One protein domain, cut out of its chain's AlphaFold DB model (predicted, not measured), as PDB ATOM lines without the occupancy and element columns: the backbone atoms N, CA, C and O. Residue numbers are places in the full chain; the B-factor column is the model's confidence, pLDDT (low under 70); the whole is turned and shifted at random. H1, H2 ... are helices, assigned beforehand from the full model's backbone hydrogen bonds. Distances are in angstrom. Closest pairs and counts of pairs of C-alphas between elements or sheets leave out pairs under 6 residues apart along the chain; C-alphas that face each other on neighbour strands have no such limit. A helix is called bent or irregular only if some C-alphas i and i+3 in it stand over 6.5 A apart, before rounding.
ATOM      1  N   ILE A 286     -26.446   8.529  46.021       88.81
ATOM      2  CA  ILE A 286     -26.538   8.132  44.608       88.81
ATOM      3  C   ILE A 286     -25.817   6.799  44.379       88.81
ATOM      4  O   ILE A 286     -26.413   5.872  43.847       88.81
ATOM      5  N   GLU A 287     -24.579   6.647  44.856       88.25
ATOM      6  CA  GLU A 287     -23.823   5.390  44.724       88.25
ATOM      7  C   GLU A 287     -24.501   4.193  45.403       88.25
ATOM      8  O   GLU A 287     -24.291   3.042  45.009       88.25
ATOM      9  N   LYS A 288     -25.255   4.439  46.479       88.38
ATOM     10  CA  LYS A 288     -26.048   3.408  47.144       88.38
ATOM     11  C   LYS A 288     -27.254   3.023  46.282       88.38
ATOM     12  O   LYS A 288     -27.422   1.834  46.032       88.38
ATOM     13  N   SER A 289     -28.004   4.005  45.776       88.06
ATOM     14  CA  SER A 289     -29.131   3.782  44.855       88.06
ATOM     15  C   SER A 289     -28.687   3.022  43.606       88.06
ATOM     16  O   SER A 289     -29.253   1.989  43.276       88.06
ATOM     17  N   GLU A 290     -27.595   3.449  42.967       91.56
ATOM     18  CA  GLU A 290     -27.055   2.781  41.779       91.56
ATOM     19  C   GLU A 290     -26.616   1.337  42.058       91.56
ATOM     20  O   GLU A 290     -26.701   0.481  41.178       91.56
ATOM     21  N   ARG A 291     -26.105   1.046  43.263       88.38
ATOM     22  CA  ARG A 291     -25.750  -0.325  43.660       88.38
ATOM     23  C   ARG A 291     -26.983  -1.196  43.855       88.38
ATOM     24  O   ARG A 291     -26.964  -2.343  43.418       88.38
ATOM     25  N   GLU A 292     -28.015  -0.664  44.499       87.75
ATOM     26  CA  GLU A 292     -29.287  -1.360  44.702       87.75
ATOM     27  C   GLU A 292     -29.974  -1.625  43.360       87.75
ATOM     28  O   GLU A 292     -30.337  -2.764  43.077       87.75
ATOM     29  N   GLU A 293     -30.029  -0.627  42.476       89.81
ATOM     30  CA  GLU A 293     -30.520  -0.783  41.107       89.81
ATOM     31  C   GLU A 293     -29.730  -1.848  40.348       89.81
ATOM     32  O   GLU A 293     -30.325  -2.768  39.795       89.81
ATOM     33  N   LYS A 294     -28.391  -1.787  40.343       89.94
ATOM     34  CA  LYS A 294     -27.557  -2.788  39.654       89.94
ATOM     35  C   LYS A 294     -27.777  -4.200  40.185       89.94
ATOM     36  O   LYS A 294     -27.782  -5.122  39.379       89.94
ATOM     37  N   ALA A 295     -27.962  -4.369  41.496       87.50
ATOM     38  CA  ALA A 295     -28.261  -5.668  42.094       87.50
ATOM     39  C   ALA A 295     -29.635  -6.191  41.644       87.50
ATOM     40  O   ALA A 295     -29.743  -7.322  41.170       87.50
ATOM     41  N   ILE A 296     -30.665  -5.338  41.692       86.38
ATOM     42  CA  ILE A 296     -32.013  -5.674  41.215       86.38
ATOM     43  C   ILE A 296     -31.981  -6.015  39.719       86.38
ATOM     44  O   ILE A 296     -32.559  -7.015  39.302       86.38
ATOM     45  N   PHE A 297     -31.269  -5.232  38.906       87.31
ATOM     46  CA  PHE A 297     -31.112  -5.494  37.478       87.31
ATOM     47  C   PHE A 297     -30.326  -6.778  37.209       87.31
ATOM     48  O   PHE A 297     -30.691  -7.518  36.298       87.31
ATOM     49  N   SER A 298     -29.271  -7.078  37.971       88.75
ATOM     50  CA  SER A 298     -28.537  -8.333  37.792       88.75
ATOM     51  C   SER A 298     -29.402  -9.544  38.117       88.75
ATOM     52  O   SER A 298     -29.392 -10.507  37.352       88.75
ATOM     53  N   ASP A 299     -30.193  -9.478  39.187       87.00
ATOM     54  CA  ASP A 299     -31.129 -10.541  39.554       87.00
ATOM     55  C   ASP A 299     -32.214 -10.696  38.486       87.00
ATOM     56  O   ASP A 299     -32.476 -11.803  38.026       87.00
ATOM     57  N   PHE A 300     -32.755  -9.581  37.992       87.06
ATOM     58  CA  PHE A 300     -33.715  -9.564  36.892       87.06
ATOM     59  C   PHE A 300     -33.167 -10.228  35.620       87.06
ATOM     60  O   PHE A 300     -33.824 -11.086  35.032       87.06
ATOM     61  N   PHE A 301     -31.955  -9.869  35.182       86.00
ATOM     62  CA  PHE A 301     -31.347 -10.463  33.986       86.00
ATOM     63  C   PHE A 301     -30.977 -11.937  34.184       86.00
ATOM     64  O   PHE A 301     -31.056 -12.716  33.230       86.00
ATOM     65  N   ASN A 302     -30.602 -12.336  35.399       86.75
ATOM     66  CA  ASN A 302     -30.369 -13.736  35.733       86.75
ATOM     67  C   ASN A 302     -31.670 -14.546  35.668       86.75
ATOM     68  O   ASN A 302     -31.685 -15.575  34.992       86.75
ATOM     69  N   ASP A 303     -32.756 -14.035  36.257       83.19
ATOM     70  CA  ASP A 303     -34.091 -14.647  36.218       83.19
ATOM     71  C   ASP A 303     -34.595 -14.776  34.765       83.19
ATOM     72  O   ASP A 303     -35.138 -15.812  34.369       83.19
ATOM     73  N   LEU A 304     -34.356 -13.758  33.924       83.69
ATOM     74  CA  LEU A 304     -34.665 -13.816  32.491       83.69
ATOM     75  C   LEU A 304     -33.849 -14.881  31.757       83.69
ATOM     76  O   LEU A 304     -34.394 -15.619  30.936       83.69
ATOM     77  N   ARG A 305     -32.543 -14.968  32.031       84.00
ATOM     78  CA  ARG A 305     -31.657 -15.947  31.392       84.00
ATOM     79  C   ARG A 305     -32.023 -17.376  31.786       84.00
ATOM     80  O   ARG A 305     -32.021 -18.251  30.928       84.00
ATOM     81  N   GLU A 306     -32.348 -17.612  33.053       81.06
ATOM     82  CA  GLU A 306     -32.787 -18.919  33.547       81.06
ATOM     83  C   GLU A 306     -34.127 -19.332  32.933       81.06
ATOM     84  O   GLU A 306     -34.310 -20.468  32.492       81.06
ATOM     85  N   ALA A 307     -35.064 -18.396  32.818       75.06
ATOM     86  CA  ALA A 307     -36.356 -18.710  32.244       75.06
ATOM     87  C   ALA A 307     -36.318 -18.872  30.710       75.06
ATOM     88  O   ALA A 307     -37.048 -19.705  30.177       75.06
ATOM     89  N   ALA A 308     -35.383 -18.214  30.013       75.06
ATOM     90  CA  ALA A 308     -35.089 -18.499  28.605       75.06
ATOM     91  C   ALA A 308     -34.578 -19.937  28.375       75.06
ATOM     92  O   ALA A 308     -34.789 -20.496  27.303       75.06
ATOM     93  N   VAL A 309     -33.944 -20.562  29.376       79.44
ATOM     94  CA  VAL A 309     -33.524 -21.976  29.320       79.44
ATOM     95  C   VAL A 309     -34.704 -22.933  29.539       79.44
ATOM     96  O   VAL A 309     -34.663 -24.068  29.073       79.44
ATOM     97  N   THR A 310     -35.766 -22.492  30.220       73.25
ATOM     98  CA  THR A 310     -36.936 -23.329  30.558       73.25
ATOM     99  C   THR A 310     -38.103 -23.210  29.573       73.25
ATOM    100  O   THR A 310     -39.146 -23.810  29.815       73.25
ATOM    101  N   ASP A 311     -37.936 -22.472  28.467       70.00
ATOM    102  CA  ASP A 311     -38.918 -22.290  27.378       70.00
ATOM    103  C   ASP A 311     -40.306 -21.794  27.852       70.00
ATOM    104  O   ASP A 311     -41.331 -21.989  27.199       70.00
ATOM    105  N   THR A 312     -40.349 -21.131  29.017       70.69
ATOM    106  CA  THR A 312     -41.567 -20.539  29.590       70.69
ATOM    107  C   THR A 312     -41.467 -19.011  29.608       70.69
ATOM    108  O   THR A 312     -40.428 -18.468  29.992       70.69
ATOM    109  N   PRO A 313     -42.529 -18.277  29.221       73.81
ATOM    110  CA  PRO A 313     -42.528 -16.821  29.283       73.81
ATOM    111  C   PRO A 313     -42.462 -16.353  30.743       73.81
ATOM    112  O   PRO A 313     -43.418 -16.467  31.508       73.81
ATOM    113  N   VAL A 314     -41.313 -15.796  31.126       69.19
ATOM    114  CA  VAL A 314     -40.997 -15.303  32.485       69.19
ATOM    115  C   VAL A 314     -42.017 -14.280  32.972       69.19
ATOM    116  O   VAL A 314     -42.374 -14.241  34.146       69.19
ATOM    117  N   TRP A 315     -42.506 -13.478  32.030       69.94
ATOM    118  CA  TRP A 315     -43.433 -12.377  32.249       69.94
ATOM    119  C   TRP A 315     -44.797 -12.837  32.743       69.94
ATOM    120  O   TRP A 315     -45.508 -12.003  33.279       69.94
ATOM    121  N   ASP A 316     -45.174 -14.108  32.585       68.50
ATOM    122  CA  ASP A 316     -46.466 -14.629  33.052       68.50
ATOM    123  C   ASP A 316     -46.403 -15.223  34.464       68.50
ATOM    124  O   ASP A 316     -47.444 -15.506  35.061       68.50
ATOM    125  N   LYS A 317     -45.205 -15.354  35.047       77.19
ATOM    126  CA  LYS A 317     -45.058 -15.776  36.443       77.19
ATOM    127  C   LYS A 317     -45.493 -14.636  37.365       77.19
ATOM    128  O   LYS A 317     -44.905 -13.555  37.345       77.19
ATOM    129  N   ASN A 318     -46.500 -14.884  38.206       74.69
ATOM    130  CA  ASN A 318     -46.977 -13.907  39.195       74.69
ATOM    131  C   ASN A 318     -45.842 -13.416  40.108       74.69
ATOM    132  O   ASN A 318     -45.746 -12.223  40.365       74.69
ATOM    133  N   GLU A 319     -44.927 -14.310  40.488       75.31
ATOM    134  CA  GLU A 319     -43.754 -13.992  41.313       75.31
ATOM    135  C   GLU A 319     -42.825 -12.960  40.652       75.31
ATOM    136  O   GLU A 319     -42.298 -12.076  41.321       75.31
ATOM    137  N   PHE A 320     -42.661 -13.013  39.326       74.62
ATOM    138  CA  PHE A 320     -41.848 -12.051  38.580       74.62
ATOM    139  C   PHE A 320     -42.535 -10.682  38.494       74.62
ATOM    140  O   PHE A 320     -41.889  -9.646  38.667       74.62
ATOM    141  N   LYS A 321     -43.858 -10.665  38.268       73.25
ATOM    142  CA  LYS A 321     -44.641  -9.418  38.238       73.25
ATOM    143  C   LYS A 321     -44.665  -8.727  39.595       73.25
ATOM    144  O   LYS A 321     -44.482  -7.514  39.656       73.25
ATOM    145  N   GLU A 322     -44.851  -9.482  40.670       78.88
ATOM    146  CA  GLU A 322     -44.821  -8.931  42.023       78.88
ATOM    147  C   GLU A 322     -43.425  -8.410  42.383       78.88
ATOM    148  O   GLU A 322     -43.312  -7.295  42.883       78.88
ATOM    149  N   LYS A 323     -42.356  -9.142  42.047       79.06
ATOM    150  CA  LYS A 323     -40.981  -8.761  42.409       79.06
ATOM    151  C   LYS A 323     -40.458  -7.516  41.682       79.06
ATOM    152  O   LYS A 323     -39.730  -6.742  42.295       79.06
ATOM    153  N   TYR A 324     -40.800  -7.316  40.406       77.81
ATOM    154  CA  TYR A 324     -40.190  -6.257  39.582       77.81
ATOM    155  C   TYR A 324     -41.160  -5.184  39.074       77.81
ATOM    156  O   TYR A 324     -40.719  -4.090  38.727       77.81
ATOM    157  N   PHE A 325     -42.466  -5.467  39.015       76.19
ATOM    158  CA  PHE A 325     -43.465  -4.530  38.483       76.19
ATOM    159  C   PHE A 325     -44.447  -4.005  39.530       76.19
ATOM    160  O   PHE A 325     -45.178  -3.056  39.235       76.19
ATOM    161  N   SER A 326     -44.476  -4.565  40.744       72.31
ATOM    162  CA  SER A 326     -45.251  -3.959  41.822       72.31
ATOM    163  C   SER A 326     -44.482  -2.762  42.383       72.31
ATOM    164  O   SER A 326     -43.477  -2.880  43.080       72.31
ATOM    165  N   PHE A 327     -44.928  -1.567  42.010       62.06
ATOM    166  CA  PHE A 327     -44.524  -0.355  42.700       62.06
ATOM    167  C   PHE A 327     -45.320  -0.309  44.003       62.06
ATOM    168  O   PHE A 327     -46.533  -0.086  43.978       62.06
ATOM    169  N   ASP A 328     -44.672  -0.582  45.135       66.81
ATOM    170  CA  ASP A 328     -45.331  -0.495  46.436       66.81
ATOM    171  C   ASP A 328     -45.543   0.982  46.799       66.81
ATOM    172  O   ASP A 328     -44.710   1.641  47.426       66.81
ATOM    173  N   VAL A 329     -46.675   1.519  46.334       66.56
ATOM    174  CA  VAL A 329     -47.087   2.918  46.520       66.56
ATOM    175  C   VAL A 329     -47.054   3.299  48.001       66.56
ATOM    176  O   VAL A 329     -46.643   4.406  48.334       66.56
ATOM    177  N   LYS A 330     -47.400   2.368  48.900       68.56
ATOM    178  CA  LYS A 330     -47.387   2.618  50.347       68.56
ATOM    179  C   LYS A 330     -45.975   2.771  50.892       68.56
ATOM    180  O   LYS A 330     -45.722   3.706  51.641       68.56
ATOM    181  N   ALA A 331     -45.044   1.904  50.491       64.81
ATOM    182  CA  ALA A 331     -43.648   2.013  50.914       64.81
ATOM    183  C   ALA A 331     -43.002   3.326  50.428       64.81
ATOM    184  O   ALA A 331     -42.212   3.941  51.147       64.81
ATOM    185  N   TYR A 332     -43.379   3.787  49.232       69.94
ATOM    186  CA  TYR A 332     -42.947   5.075  48.694       69.94
ATOM    187  C   TYR A 332     -43.545   6.261  49.473       69.94
ATOM    188  O   TYR A 332     -42.806   7.156  49.892       69.94
ATOM    189  N   GLU A 333     -44.851   6.249  49.743       71.44
ATOM    190  CA  GLU A 333     -45.528   7.287  50.535       71.44
ATOM    191  C   GLU A 333     -44.999   7.363  51.981       71.44
ATOM    192  O   GLU A 333     -44.758   8.457  52.500       71.44
ATOM    193  N   ASP A 334     -44.716   6.222  52.609       71.12
ATOM    194  CA  ASP A 334     -44.118   6.155  53.947       71.12
ATOM    195  C   ASP A 334     -42.679   6.701  53.978       71.12
ATOM    196  O   ASP A 334     -42.247   7.275  54.984       71.12
ATOM    197  N   SER A 335     -41.928   6.554  52.881       65.38
ATOM    198  CA  SER A 335     -40.577   7.113  52.756       65.38
ATOM    199  C   SER A 335     -40.585   8.641  52.624       65.38
ATOM    200  O   SER A 335     -39.763   9.313  53.250       65.38
ATOM    201  N   LEU A 336     -41.567   9.198  51.907       59.94
ATOM    202  CA  LEU A 336     -41.775  10.643  51.789       59.94
ATOM    203  C   LEU A 336     -42.159  11.264  53.136       59.94
ATOM    204  O   LEU A 336     -41.586  12.281  53.531       59.94
ATOM    205  N   ASN A 337     -43.057  10.616  53.881       62.72
ATOM    206  CA  ASN A 337     -43.515  11.102  55.186       62.72
ATOM    207  C   ASN A 337     -42.446  11.037  56.290       62.72
ATOM    208  O   ASN A 337     -42.566  11.750  57.276       62.72
ATOM    209  N   LYS A 338     -41.400  10.212  56.139       56.22
ATOM    210  CA  LYS A 338     -40.235  10.184  57.048       56.22
ATOM    211  C   LYS A 338     -39.166  11.235  56.729       56.22
ATOM    212  O   LYS A 338     -38.239  11.395  57.518       56.22
ATOM    213  N   SER A 339     -39.249  11.876  55.562       44.72
ATOM    214  CA  SER A 339     -38.264  12.858  55.082       44.72
ATOM    215  C   SER A 339     -38.671  14.323  55.305       44.72
ATOM    216  O   SER A 339     -37.835  15.208  55.128       44.72
TER     217      SER A 339
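This is residues 286 to 339 of the 340 residues of the protein "Mitochondrial F1 complex ATP synthase" of Polysphondylium pallidum (strain ATCC 26659 / Pp 5 / PN500) (UniProt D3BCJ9). A flat, open U: the long helix H1 makes one arm, the chain turns round through residues 310 to 317, and the short helices H2 and H3 follow one another back as a second, broken arm. The two arms come near each other at H1 and H2, while residues 286 to 295 of H1 and residues 325 to 339 stick out free, with H3 in the second of these stretches. The printed part has 54 residues with three named helices, in the order H1, H2, H3, and no named strand; its class is all helix. The whole is loose, with a radius of gyration of the C-alphas of 14.3 A, and the C-alphas span 45 by 25 by 8 A.

Begin with H1, residues 286 to 309, the longest helix. Find C-alpha 286 at (-26.538, 8.132, 44.608); from there the helix runs 34.5 A to C-alpha 309 at (-33.524, -21.976, 29.320). Then look for H2, residues 318 to 325, whose first and last C-alphas are 10.0 A apart. H3, residues 329 to 337, measures 12.4 A from first to last C-alpha and ends at C-alpha 337, at (-43.515, 11.102, 55.186). No helix is bent.

Start from H1 and look across to H2: the two are close but not clearly touching, with 1 pair of C-alphas within 8 A. That closest pair is the C-alphas of Phe 300 and Tyr 324, 7.8 A apart. H1 and H2 run opposite ways at a shallow tilt of 32 degrees, only just short of steep, and their centres are 13.2 A apart. Move on to H3 and you will find it apart from H1, and apart from H2 too. In the backbones of H1, H2 and H3, every O i to N i+4 pair is within hydrogen-bond range.

Look for the greatest distance between the C-alphas of Asp 311 and Ser 339, the two farthest apart, at 44.8 A. The first and last printed C-alphas, those of Ile 286 and Ser 339, are 16.4 A apart. The printed part has no cut. The link from H1 to H2, 8 residues, is short; the link from H2 to H3, 3 residues, is tight. Read the B-factor column for the model's confidence: the mean pLDDT of the printed part is 76.7, and 14 residues are under 70, namely 314 to 316, 327 to 332 and 335 to 339. H1 has a mean pLDDT of 86, H2 of 76 and H3 of 67.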